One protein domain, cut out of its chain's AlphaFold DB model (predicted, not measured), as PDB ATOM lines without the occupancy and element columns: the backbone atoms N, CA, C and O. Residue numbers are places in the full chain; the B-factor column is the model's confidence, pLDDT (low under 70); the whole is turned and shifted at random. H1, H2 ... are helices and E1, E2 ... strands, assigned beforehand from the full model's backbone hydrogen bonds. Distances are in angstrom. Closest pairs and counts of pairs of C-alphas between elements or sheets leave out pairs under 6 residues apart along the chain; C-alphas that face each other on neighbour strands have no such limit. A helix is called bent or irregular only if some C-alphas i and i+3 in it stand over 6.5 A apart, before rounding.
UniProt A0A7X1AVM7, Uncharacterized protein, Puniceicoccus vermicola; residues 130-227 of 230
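What this domain is: This is residues 130 to 227 of the 230 residues of an uncharacterized protein of Puniceicoccus vermicola (UniProt A0A7X1AVM7). Two long helices, H1 and H2, fold back on each other as a hairpin over one face of a small sheet, E1 E2 E3, making two layers; short H3 is near H2, off the sheet. Of mixed class, the 98 printed residues include H1, H2, E1, E2, E3 and H3 in that order, the strands an antiparallel meander, each beside the one before. The whole is compact: radius of gyration of the C-alphas 13.9 A, spans 41 by 33 by 27 A.

Where its parts are: Find C-alpha 130 at (203.539, 162.125, 163.246); H1 runs from there to 151, 31.4 A. Next come H2, 160 to 179, 29.1 A; E1, 184 to 186; E2, 194 to 199; E3, 204 to 209. H3, 215 to 225, is only just irregular, with C-alphas 220 and 223 6.7 A apart; it ends at C-alpha 225 at (191.560, 168.773, 177.711).

How they stand to each other: H1 touches H2, closest C-alphas Phe 146 and Cys 170, 6.2 A, at a steep tilt of 44 degrees, opposite ways. H2 is on the sheet, height 10.0 A. Look for N 186 and O 196, 2.9 A, between E1 and E2, and N 197 and O 206, 2.8 A, between E2 and E3, within hydrogen-bond range. So is every O i to N i+4 pair in H1 and H2, and 4 of 7 in H3.

The domain as a whole: The printed part has no cut. Confidence is under 70 at 153 to 158, 215 and 217 to 227.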
ATOM      1  N   ALA A 130     203.708 162.199 161.798       78.44
ATOM      2  CA  ALA A 130     203.539 162.125 163.246       78.44
ATOM      3  C   ALA A 130     202.483 163.119 163.765       78.44
ATOM      4  O   ALA A 130     201.693 162.780 164.634       78.44
ATOM      5  N   GLU A 131     202.418 164.336 163.219       78.81
ATOM      6  CA  GLU A 131     201.384 165.321 163.560       78.81
ATOM      7  C   GLU A 131     199.989 164.846 163.146       78.81
ATOM      8  O   GLU A 131     199.040 165.009 163.908       78.81
ATOM      9  N   LYS A 132     199.854 164.235 161.963       82.56
ATOM     10  CA  LYS A 132     198.587 163.634 161.528       82.56
ATOM     11  C   LYS A 132     198.190 162.451 162.394       82.56
ATOM     12  O   LYS A 132     197.007 162.323 162.682       82.56
ATOM     13  N   GLU A 133     199.144 161.604 162.764       82.50
ATOM     14  CA  GLU A 133     198.891 160.450 163.621       82.50
ATOM     15  C   GLU A 133     198.422 160.911 164.997       82.50
ATOM     16  O   GLU A 133     197.333 160.541 165.408       82.50
ATOM     17  N   VAL A 134     199.140 161.837 165.637       80.25
ATOM     18  CA  VAL A 134     198.716 162.405 166.925       80.25
ATOM     19  C   VAL A 134     197.355 163.091 166.812       80.25
ATOM     20  O   VAL A 134     196.500 162.911 167.671       80.25
ATOM     21  N   ALA A 135     197.111 163.860 165.746       81.25
ATOM     22  CA  ALA A 135     195.808 164.484 165.537       81.25
ATOM     23  C   ALA A 135     194.696 163.447 165.310       81.25
ATOM     24  O   ALA A 135     193.546 163.695 165.671       81.25
ATOM     25  N   ARG A 136     195.010 162.297 164.703       84.88
ATOM     26  CA  ARG A 136     194.073 161.181 164.547       84.88
ATOM     27  C   ARG A 136     193.801 160.520 165.894       84.88
ATOM     28  O   ARG A 136     192.636 160.374 166.238       84.88
ATOM     29  N   GLU A 137     194.842 160.182 166.648       85.00
ATOM     30  CA  GLU A 137     194.747 159.587 167.986       85.00
ATOM     31  C   GLU A 137     193.964 160.488 168.950       85.00
ATOM     32  O   GLU A 137     193.105 160.002 169.682       85.00
ATOM     33  N   ALA A 138     194.190 161.806 168.915       82.19
ATOM     34  CA  ALA A 138     193.441 162.775 169.714       82.19
ATOM     35  C   ALA A 138     191.947 162.771 169.351       82.19
ATOM     36  O   ALA A 138     191.091 162.731 170.232       82.19
ATOM     37  N   VAL A 139     191.620 162.730 168.054       87.88
ATOM     38  CA  VAL A 139     190.228 162.644 167.585       87.88
ATOM     39  C   VAL A 139     189.574 161.318 167.974       87.88
ATOM     40  O   VAL A 139     188.405 161.318 168.351       87.88
ATOM     41  N   GLU A 140     190.296 160.201 167.889       88.50
ATOM     42  CA  GLU A 140     189.811 158.883 168.322       88.50
ATOM     43  C   GLU A 140     189.573 158.856 169.838       88.50
ATOM     44  O   GLU A 140     188.503 158.453 170.286       88.50
ATOM     45  N   THR A 141     190.502 159.409 170.618       85.44
ATOM     46  CA  THR A 141     190.369 159.560 172.074       85.44
ATOM     47  C   THR A 141     189.165 160.432 172.439       85.44
ATOM     48  O   THR A 141     188.398 160.084 173.336       85.44
ATOM     49  N   ALA A 142     188.965 161.549 171.734       86.81
ATOM     50  CA  ALA A 142     187.822 162.434 171.938       86.81
ATOM     51  C   ALA A 142     186.485 161.751 171.601       86.81
ATOM     52  O   ALA A 142     185.510 161.947 172.324       86.81
ATOM     53  N   ASP A 143     186.430 160.947 170.530       92.12
ATOM     54  CA  ASP A 143     185.242 160.165 170.151       92.12
ATOM     55  C   ASP A 143     184.907 159.101 171.209       92.12
ATOM     56  O   ASP A 143     183.755 158.971 171.632       92.12
ATOM     57  N   ASP A 144     185.911 158.369 171.688       89.94
ATOM     58  CA  ASP A 144     185.716 157.342 172.711       89.94
ATOM     59  C   ASP A 144     185.301 157.935 174.060       89.94
ATOM     60  O   ASP A 144     184.413 157.388 174.719       89.94
ATOM     61  N   LEU A 145     185.897 159.061 174.463       88.94
ATOM     62  CA  LEU A 145     185.506 159.779 175.675       88.94
ATOM     63  C   LEU A 145     184.074 160.312 175.562       88.94
ATOM     64  O   LEU A 145     183.275 160.114 176.474       88.94
ATOM     65  N   PHE A 146     183.727 160.944 174.439       91.06
ATOM     66  CA  PHE A 146     182.381 161.464 174.211       91.06
ATOM     67  C   PHE A 146     181.323 160.356 174.272       91.06
ATOM     68  O   PHE A 146     180.310 160.507 174.952       91.06
ATOM     69  N   ASP A 147     181.559 159.220 173.610       91.12
ATOM     70  CA  ASP A 147     180.620 158.094 173.633       91.12
ATOM     71  C   ASP A 147     180.494 157.492 175.040       91.12
ATOM     72  O   ASP A 147     179.390 157.144 175.451       91.12
ATOM     73  N   GLN A 148     181.579 157.416 175.817       89.12
ATOM     74  CA  GLN A 148     181.495 157.013 177.224       89.12
ATOM     75  C   GLN A 148     180.612 157.977 178.021       89.12
ATOM     76  O   GLN A 148     179.646 157.537 178.630       89.12
ATOM     77  N   MET A 149     180.868 159.286 177.948       89.06
ATOM     78  CA  MET A 149     180.127 160.292 178.720       89.06
ATOM     79  C   MET A 149     178.643 160.389 178.345       89.06
ATOM     80  O   MET A 149     177.822 160.711 179.197       89.06
ATOM     81  N   MET A 150     178.290 160.124 177.084       88.94
ATOM     82  CA  MET A 150     176.896 160.142 176.626       88.94
ATOM     83  C   MET A 150     176.115 158.876 176.993       88.94
ATOM     84  O   MET A 150     174.887 158.926 177.049       88.94
ATOM     85  N   ASN A 151     176.795 157.744 177.201       83.56
ATOM     86  CA  ASN A 151     176.146 156.479 177.565       83.56
ATOM     87  C   ASN A 151     176.219 156.174 179.065       83.56
ATOM     88  O   ASN A 151     175.450 155.340 179.546       83.56
ATOM     89  N   ASP A 152     177.144 156.803 179.787       79.00
ATOM     90  CA  ASP A 152     177.244 156.662 181.230       79.00
ATOM     91  C   ASP A 152     176.025 157.330 181.873       79.00
ATOM     92  O   ASP A 152     175.833 158.545 181.799       79.00
ATOM     93  N   THR A 153     175.134 156.507 182.425       60.69
ATOM     94  CA  THR A 153     173.962 157.002 183.141       60.69
ATOM     95  C   THR A 153     174.379 157.175 184.591       60.69
ATOM     96  O   THR A 153     174.700 156.170 185.226       60.69
ATOM     97  N   PRO A 154     174.372 158.399 185.136       60.22
ATOM     98  CA  PRO A 154     174.788 158.614 186.510       60.22
ATOM     99  C   PRO A 154     173.909 157.803 187.471       60.22
ATOM    100  O   PRO A 154     172.701 158.021 187.581       60.22
ATOM    101  N   GLU A 155     174.507 156.822 188.148       51.31
ATOM    102  CA  GLU A 155     173.833 156.037 189.178       51.31
ATOM    103  C   GLU A 155     173.868 156.801 190.513       51.31
ATOM    104  O   GLU A 155     174.860 156.771 191.240       51.31
ATOM    105  N   GLY A 156     172.763 157.471 190.864       58.53
ATOM    106  CA  GLY A 156     172.547 158.083 192.185       58.53
ATOM    107  C   GLY A 156     172.367 159.605 192.175       58.53
ATOM    108  O   GLY A 156     172.237 160.223 191.122       58.53
ATOM    109  N   ASP A 157     172.332 160.203 193.370       55.19
ATOM    110  CA  ASP A 157     172.342 161.660 193.560       55.19
ATOM    111  C   ASP A 157     173.757 162.184 193.257       55.19
ATOM    112  O   ASP A 157     174.576 162.367 194.162       55.19
ATOM    113  N   GLU A 158     174.089 162.349 191.975       59.59
ATOM    114  CA  GLU A 158     175.335 163.011 191.594       59.59
ATOM    115  C   GLU A 158     175.359 164.459 192.091       59.59
ATOM    116  O   GLU A 158     174.353 165.171 192.110       59.59
ATOM    117  N   ASP A 159     176.553 164.892 192.492       70.88
ATOM    118  CA  ASP A 159     176.834 166.283 192.814       70.88
ATOM    119  C   ASP A 159     176.459 167.174 191.616       70.88
ATOM    120  O   ASP A 159     176.897 166.924 190.492       70.88
ATOM    121  N   LEU A 160     175.658 168.217 191.847       74.44
ATOM    122  CA  LEU A 160     175.189 169.131 190.798       74.44
ATOM    123  C   LEU A 160     176.357 169.754 190.017       74.44
ATOM    124  O   LEU A 160     176.229 169.995 188.818       74.44
ATOM    125  N   GLU A 161     177.505 169.966 190.673       73.56
ATOM    126  CA  GLU A 161     178.719 170.468 190.018       73.56
ATOM    127  C   GLU A 161     179.281 169.456 189.000       73.56
ATOM    128  O   GLU A 161     179.752 169.843 187.931       73.56
ATOM    129  N   ARG A 162     179.195 168.149 189.285       74.94
ATOM    130  CA  ARG A 162     179.673 167.088 188.383       74.94
ATOM    131  C   ARG A 162     178.821 167.003 187.121       74.94
ATOM    132  O   ARG A 162     179.380 166.890 186.032       74.94
ATOM    133  N   GLU A 163     177.503 167.087 187.262       78.69
ATOM    134  CA  GLU A 163     176.575 167.073 186.125       78.69
ATOM    135  C   GLU A 163     176.772 168.310 185.231       78.69
ATOM    136  O   GLU A 163     176.814 168.191 184.006       78.69
ATOM    137  N   GLU A 164     176.976 169.491 185.830       79.56
ATOM    138  CA  GLU A 164     177.271 170.725 185.091       79.56
ATOM    139  C   GLU A 164     178.577 170.604 184.287       79.56
ATOM    140  O   GLU A 164     178.596 170.884 183.085       79.56
ATOM    141  N   ILE A 165     179.652 170.116 184.919       80.19
ATOM    142  CA  ILE A 165     180.936 169.873 184.245       80.19
ATOM    143  C   ILE A 165     180.769 168.842 183.123       80.19
ATOM    144  O   ILE A 165     181.250 169.073 182.012       80.19
ATOM    145  N   ARG A 166     180.062 167.729 183.373       83.94
ATOM    146  CA  ARG A 166     179.817 166.688 182.362       83.94
ATOM    147  C   ARG A 166     179.084 167.260 181.153       83.94
ATOM    148  O   ARG A 166     179.520 167.037 180.026       83.94
ATOM    149  N   GLY A 167     178.026 168.042 181.372       84.62
ATOM    150  CA  GLY A 167     177.272 168.691 180.301       84.62
ATOM    151  C   GLY A 167     178.137 169.622 179.448       84.62
ATOM    152  O   GLY A 167     178.060 169.594 178.218       84.62
ATOM    153  N   VAL A 168     179.018 170.398 180.084       83.88
ATOM    154  CA  VAL A 168     179.946 171.306 179.392       83.88
ATOM    155  C   VAL A 168     180.981 170.546 178.573       83.88
ATOM    156  O   VAL A 168     181.212 170.887 177.412       83.88
ATOM    157  N   LEU A 169     181.559 169.489 179.136       86.38
ATOM    158  CA  LEU A 169     182.498 168.622 178.432       86.38
ATOM    159  C   LEU A 169     181.841 167.945 177.222       86.38
ATOM    160  O   LEU A 169     182.397 168.006 176.127       86.38
ATOM    161  N   CYS A 170     180.639 167.380 177.377       90.00
ATOM    162  CA  CYS A 170     179.888 166.790 176.268       90.00
ATOM    163  C   CYS A 170     179.614 167.815 175.161       90.00
ATOM    164  O   CYS A 170     179.785 167.509 173.983       90.00
ATOM    165  N   PHE A 171     179.238 169.044 175.524       89.69
ATOM    166  CA  PHE A 171     179.013 170.115 174.556       89.69
ATOM    167  C   PHE A 171     180.291 170.497 173.796       89.69
ATOM    168  O   PHE A 171     180.279 170.559 172.564       89.69
ATOM    169  N   ILE A 172     181.411 170.696 174.496       88.62
ATOM    170  CA  ILE A 172     182.701 171.041 173.874       88.62
ATOM    171  C   ILE A 172     183.188 169.910 172.960       88.62
ATOM    172  O   ILE A 172     183.589 170.167 171.821       88.62
ATOM    173  N   LEU A 173     183.119 168.661 173.426       90.19
ATOM    174  CA  LEU A 173     183.506 167.489 172.642       90.19
ATOM    175  C   LEU A 173     182.624 167.335 171.399       90.19
ATOM    176  O   LEU A 173     183.152 167.102 170.313       90.19
ATOM    177  N   ALA A 174     181.310 167.551 171.509       92.56
ATOM    178  CA  ALA A 174     180.408 167.503 170.361       92.56
ATOM    179  C   ALA A 174     180.792 168.531 169.284       92.56
ATOM    180  O   ALA A 174     180.896 168.180 168.106       92.56
ATOM    181  N   LEU A 175     181.089 169.775 169.680       91.25
ATOM    182  CA  LEU A 175     181.552 170.823 168.763       91.25
ATOM    183  C   LEU A 175     182.906 170.480 168.124       91.25
ATOM    184  O   LEU A 175     183.113 170.697 166.924       91.25
ATOM    185  N   HIS A 176     183.835 169.930 168.908       89.75
ATOM    186  CA  HIS A 176     185.134 169.495 168.403       89.75
ATOM    187  C   HIS A 176     184.978 168.380 167.357       89.75
ATOM    188  O   HIS A 176     185.511 168.478 166.245       89.75
ATOM    189  N   LEU A 177     184.189 167.352 167.671       92.75
ATOM    190  CA  LEU A 177     183.922 166.214 166.797       92.75
ATOM    191  C   LEU A 177     183.114 166.607 165.553       92.75
ATOM    192  O   LEU A 177     183.351 166.057 164.475       92.75
ATOM    193  N   GLU A 178     182.214 167.589 165.653       93.25
ATOM    194  CA  GLU A 178     181.542 168.200 164.502       93.25
ATOM    195  C   GLU A 178     182.563 168.844 163.553       93.25
ATOM    196  O   GLU A 178     182.589 168.545 162.353       93.25
ATOM    197  N   ARG A 179     183.465 169.679 164.086       92.38
ATOM    198  CA  ARG A 179     184.523 170.337 163.301       92.38
ATOM    199  C   ARG A 179     185.450 169.321 162.630       92.38
ATOM    200  O   ARG A 179     185.819 169.507 161.468       92.38
ATOM    201  N   LYS A 180     185.804 168.238 163.330       90.31
ATOM    202  CA  LYS A 180     186.621 167.127 162.802       90.31
ATOM    203  C   LYS A 180     185.811 166.160 161.919       90.31
ATOM    204  O   LYS A 180     186.380 165.229 161.354       90.31
ATOM    205  N   ARG A 181     184.512 166.424 161.710       93.25
ATOM    206  CA  ARG A 181     183.568 165.663 160.865       93.25
ATOM    207  C   ARG A 181     183.285 164.232 161.335       93.25
ATOM    208  O   ARG A 181     182.821 163.419 160.529       93.25
ATOM    209  N   VAL A 182     183.546 163.938 162.607       95.00
ATOM    210  CA  VAL A 182     183.183 162.671 163.256       95.00
ATOM    211  C   VAL A 182     181.681 162.646 163.524       95.00
ATOM    212  O   VAL A 182     181.012 161.705 163.107       95.00
ATOM    213  N   LEU A 183     181.135 163.718 164.106       95.31
ATOM    214  CA  LEU A 183     179.695 163.907 164.293       95.31
ATOM    215  C   LEU A 183     179.099 164.785 163.190       95.31
ATOM    216  O   LEU A 183     179.777 165.629 162.598       95.31
ATOM    217  N   ARG A 184     177.810 164.582 162.901       95.00
ATOM    218  CA  ARG A 184     177.043 165.390 161.946       95.00
ATOM    219  C   ARG A 184     175.792 165.942 162.621       95.00
ATOM    220  O   ARG A 184     174.992 165.129 163.079       95.00
ATOM    221  N   PRO A 185     175.583 167.267 162.667       94.25
ATOM    222  CA  PRO A 185     174.339 167.811 163.187       94.25
ATOM    223  C   PRO A 185     173.182 167.392 162.278       94.25
ATOM    224  O   PRO A 185     173.297 167.387 161.047       94.25
ATOM    225  N   THR A 186     172.065 167.023 162.888       93.06
ATOM    226  CA  THR A 186     170.842 166.609 162.202       93.06
ATOM    227  C   THR A 186     169.676 167.472 162.647       93.06
ATOM    228  O   THR A 186     169.497 167.723 163.834       93.06
ATOM    229  N   GLY A 187     168.854 167.905 161.692       89.81
ATOM    230  CA  GLY A 187     167.698 168.748 161.985       89.81
ATOM    231  C   GLY A 187     168.075 170.184 162.358       89.81
ATOM    232  O   GLY A 187     169.135 170.685 161.985       89.81
ATOM    233  N   ARG A 188     167.153 170.868 163.035       86.75
ATOM    234  CA  ARG A 188     167.364 172.213 163.587       86.75
ATOM    235  C   ARG A 188     167.587 172.099 165.090       86.75
ATOM    236  O   ARG A 188     167.028 171.197 165.704       86.75
ATOM    237  N   ILE A 189     168.334 173.045 165.651       87.94
ATOM    238  CA  ILE A 189     168.447 173.224 167.101       87.94
ATOM    239  C   ILE A 189     167.037 173.418 167.674       87.94
ATOM    240  O   ILE A 189     166.251 174.206 167.132       87.94
ATOM    241  N   ALA A 190     166.715 172.669 168.724       88.12
ATOM    242  CA  ALA A 190     165.450 172.763 169.436       88.12
ATOM    243  C   ALA A 190     165.343 174.084 170.221       88.12
ATOM    244  O   ALA A 190     166.331 174.786 170.444       88.12
ATOM    245  N   GLU A 191     164.129 174.456 170.635       85.31
ATOM    246  CA  GLU A 191     163.884 175.731 171.335       85.31
ATOM    247  C   GLU A 191     164.614 175.834 172.684       85.31
ATOM    248  O   GLU A 191     164.900 176.933 173.152       85.31
ATOM    249  N   ASP A 192     164.954 174.697 173.288       84.94
ATOM    250  CA  ASP A 192     165.710 174.582 174.537       84.94
ATOM    251  C   ASP A 192     167.241 174.633 174.347       84.94
ATOM    252  O   ASP A 192     167.986 174.523 175.325       84.94
ATOM    253  N   GLY A 193     167.707 174.803 173.103       85.50
ATOM    254  CA  GLY A 193     169.122 174.810 172.736       85.50
ATOM    255  C   GLY A 193     169.719 173.426 172.477       85.50
ATOM    256  O   GLY A 193     170.932 173.322 172.301       85.50
ATOM    257  N   THR A 194     168.915 172.361 172.449       91.38
ATOM    258  CA  THR A 194     169.400 171.001 172.185       91.38
ATOM    259  C   THR A 194     169.672 170.775 170.696       91.38
ATOM    260  O   THR A 194     168.851 171.100 169.836       91.38
ATOM    261  N   GLN A 195     170.837 170.206 170.377       93.75
ATOM    262  CA  GLN A 195     171.242 169.814 169.028       93.75
ATOM    263  C   GLN A 195     171.391 168.293 168.956       93.75
ATOM    264  O   GLN A 195     172.156 167.687 169.706       93.75
ATOM    265  N   THR A 196     170.688 167.676 168.007       94.75
ATOM    266  CA  THR A 196     170.863 166.254 167.698       94.75
ATOM    267  C   THR A 196     172.063 166.064 166.776       94.75
ATOM    268  O   THR A 196     172.183 166.741 165.749       94.75
ATOM    269  N   TYR A 197     172.935 165.128 167.126       95.62
ATOM    270  CA  TYR A 197     174.105 164.731 166.358       95.62
ATOM    271  C   TYR A 197     174.008 163.266 165.958       95.62
ATOM    272  O   TYR A 197     173.783 162.404 166.800       95.62
ATOM    273  N   ARG A 198     174.264 162.962 164.686       95.81
ATOM    274  CA  ARG A 198     174.423 161.593 164.196       95.81
ATOM    275  C   ARG A 198     175.895 161.226 164.094       95.81
ATOM    276  O   ARG A 198     176.678 161.931 163.450       95.81
ATOM    277  N   HIS A 199     176.243 160.067 164.636       96.44
ATOM    278  CA  HIS A 199     177.542 159.444 164.465       96.44
ATOM    279  C   HIS A 199     177.484 158.382 163.355       96.44
ATOM    280  O   HIS A 199     176.968 157.287 163.571       96.44
ATOM    281  N   PRO A 200     178.063 158.630 162.167       90.00
ATOM    282  CA  PRO A 200     177.907 157.755 161.007       90.00
ATOM    283  C   PRO A 200     178.588 156.388 161.167       90.00
ATOM    284  O   PRO A 200     178.070 155.410 160.646       90.00
ATOM    285  N   LYS A 201     179.731 156.297 161.872       90.38
ATOM    286  CA  LYS A 201     180.416 155.001 162.082       90.38
ATOM    287  C   LYS A 201     179.718 154.103 163.112       90.38
ATOM    288  O   LYS A 201     179.590 152.911 162.868       90.38
ATOM    289  N   LYS A 202     179.301 154.670 164.250       89.38
ATOM    290  CA  LYS A 202     178.624 153.962 165.350       89.38
ATOM    291  C   LYS A 202     177.114 153.776 165.103       89.38
ATOM    292  O   LYS A 202     176.480 153.036 165.842       89.38
ATOM    293  N   ASP A 203     176.564 154.435 164.077       89.75
ATOM    294  CA  ASP A 203     175.131 154.498 163.744       89.75
ATOM    295  C   ASP A 203     174.246 154.874 164.946       89.75
ATOM    296  O   ASP A 203     173.209 154.272 165.209       89.75
ATOM    297  N   ARG A 204     174.702 155.877 165.706       91.12
ATOM    298  CA  ARG A 204     174.042 156.393 166.912       91.12
ATOM    299  C   ARG A 204     173.635 157.845 166.738       91.12
ATOM    300  O   ARG A 204     174.253 158.581 165.964       91.12
ATOM    301  N   GLU A 205     172.617 158.245 167.486       93.62
ATOM    302  CA  GLU A 205     172.194 159.635 167.617       93.62
ATOM    303  C   GLU A 205     172.375 160.082 169.068       93.62
ATOM    304  O   GLU A 205     172.098 159.325 169.996       93.62
ATOM    305  N   TYR A 206     172.875 161.300 169.240       94.38
ATOM    306  CA  TYR A 206     173.142 161.921 170.529       94.38
ATOM    307  C   TYR A 206     172.392 163.243 170.601       94.38
ATOM    308  O   TYR A 206     172.454 164.043 169.666       94.38
ATOM    309  N   GLU A 207     171.716 163.491 171.713       93.69
ATOM    310  CA  GLU A 207     171.120 164.789 172.012       93.69
ATOM    311  C   GLU A 207     172.054 165.544 172.949       93.69
ATOM    312  O   GLU A 207     172.296 165.120 174.077       93.69
ATOM    313  N   VAL A 208     172.619 166.648 172.464       91.75
ATOM    314  CA  VAL A 208     173.568 167.453 173.231       91.75
ATOM    315  C   VAL A 208     172.957 168.822 173.463       91.75
ATOM    316  O   VAL A 208     172.643 169.549 172.516       91.75
ATOM    317  N   ARG A 209     172.773 169.179 174.733       89.50
ATOM    318  CA  ARG A 209     172.241 170.483 175.118       89.50
ATOM    319  C   ARG A 209     173.332 171.543 175.029       89.50
ATOM    320  O   ARG A 209     174.414 171.359 175.584       89.50
ATOM    321  N   ALA A 210     173.041 172.666 174.377       84.62
ATOM    322  CA  ALA A 210     173.919 173.824 174.451       84.62
ATOM    323  C   ALA A 210     173.982 174.339 175.894       84.62
ATOM    324  O   ALA A 210     172.956 174.611 176.521       84.62
ATOM    325  N   VAL A 211     175.199 174.482 176.404       82.31
ATOM    326  CA  VAL A 211     175.462 175.038 177.731       82.31
ATOM    327  C   VAL A 211     176.190 176.369 177.611       82.31
ATOM    328  O   VAL A 211     176.919 176.624 176.649       82.31
ATOM    329  N   GLU A 212     176.004 177.234 178.603       76.88
ATOM    330  CA  GLU A 212     176.803 178.447 178.709       76.88
ATOM    331  C   GLU A 212     178.207 178.082 179.196       76.88
ATOM    332  O   GLU A 212     178.403 177.637 180.325       76.88
ATOM    333  N   VAL A 213     179.200 178.267 178.329       73.50
ATOM    334  CA  VAL A 213     180.593 177.991 178.670       73.50
ATOM    335  C   VAL A 213     181.183 179.224 179.354       73.50
ATOM    336  O   VAL A 213     181.542 180.206 178.702       73.50
ATOM    337  N   ARG A 214     181.262 179.186 180.686       74.44
ATOM    338  CA  ARG A 214     181.813 180.288 181.482       74.44
ATOM    339  C   ARG A 214     183.348 180.243 181.555       74.44
ATOM    340  O   ARG A 214     183.912 179.155 181.663       74.44
ATOM    341  N   PRO A 215     184.037 181.402 181.587       69.75
ATOM    342  CA  PRO A 215     185.503 181.458 181.638       69.75
ATOM    343  C   PRO A 215     186.140 180.720 182.822       69.75
ATOM    344  O   PRO A 215     187.185 180.100 182.671       69.75
ATOM    345  N   ASP A 216     185.513 180.755 184.000       72.69
ATOM    346  CA  ASP A 216     186.024 180.071 185.192       72.69
ATOM    347  C   ASP A 216     185.938 178.545 185.083       72.69
ATOM    348  O   ASP A 216     186.747 177.832 185.674       72.69
ATOM    349  N   LEU A 217     184.984 178.048 184.295       66.50
ATOM    350  CA  LEU A 217     184.830 176.631 184.021       66.50
ATOM    351  C   LEU A 217     185.803 176.162 182.935       66.50
ATOM    352  O   LEU A 217     186.385 175.094 183.074       66.50
ATOM    353  N   ILE A 218     186.048 176.993 181.913       67.81
ATOM    354  CA  ILE A 218     187.092 176.749 180.907       67.81
ATOM    355  C   ILE A 218     188.447 176.584 181.593       67.81
ATOM    356  O   ILE A 218     189.117 175.590 181.353       67.81
ATOM    357  N   GLN A 219     188.805 177.481 182.517       67.50
ATOM    358  CA  GLN A 219     190.094 177.401 183.206       67.50
ATOM    359  C   GLN A 219     190.273 176.095 183.998       67.50
ATOM    360  O   GLN A 219     191.381 175.578 184.079       67.50
ATOM    361  N   LYS A 220     189.191 175.555 184.580       66.75
ATOM    362  CA  LYS A 220     189.206 174.254 185.275       66.75
ATOM    363  C   LYS A 220     189.351 173.069 184.309       66.75
ATOM    364  O   LYS A 220     189.792 172.003 184.725       66.75
ATOM    365  N   ILE A 221     188.926 173.242 183.060       65.38
ATOM    366  CA  ILE A 221     188.853 172.202 182.031       65.38
ATOM    367  C   ILE A 221     190.116 172.181 181.145       65.38
ATOM    368  O   ILE A 221     190.503 171.108 180.686       65.38
ATOM    369  N   GLU A 222     190.773 173.326 180.925       65.00
ATOM    370  CA  GLU A 222     191.969 173.479 180.073       65.00
ATOM    371  C   GLU A 222     193.084 172.484 180.436       65.00
ATOM    372  O   GLU A 222     193.522 171.721 179.575       65.00
ATOM    373  N   ASP A 223     193.431 172.370 181.723       58.41
ATOM    374  CA  ASP A 223     194.471 171.444 182.203       58.41
ATOM    375  C   ASP A 223     194.163 169.965 181.894       58.41
ATOM    376  O   ASP A 223     195.065 169.127 181.865       58.41
ATOM    377  N   GLN A 224     192.888 169.617 181.682       59.25
ATOM    378  CA  GLN A 224     192.448 168.241 181.436       59.25
ATOM    379  C   GLN A 224     192.168 167.937 179.958       59.25
ATOM    380  O   GLN A 224     192.182 166.766 179.575       59.25
ATOM    381  N   LEU A 225     191.928 168.953 179.121       62.56
ATOM    382  CA  LEU A 225     191.560 168.773 177.711       62.56
ATOM    383  C   LEU A 225     192.676 169.076 176.710       62.56
ATOM    384  O   LEU A 225     192.530 168.708 175.541       62.56
ATOM    385  N   ASP A 226     193.789 169.673 177.141       63.41
ATOM    386  CA  ASP A 226     194.901 170.059 176.260       63.41
ATOM    387  C   ASP A 226     195.445 168.900 175.407       63.41
ATOM    388  O   ASP A 226     195.839 169.105 174.261       63.41
ATOM    389  N   PHE A 227     195.417 167.664 175.915       61.94
ATOM    390  CA  PHE A 227     195.832 166.482 175.151       61.94
ATOM    391  C   PHE A 227     194.753 165.962 174.181       61.94
ATOM    392  O   PHE A 227     195.076 165.383 173.145       61.94
TER     393      PHE A 227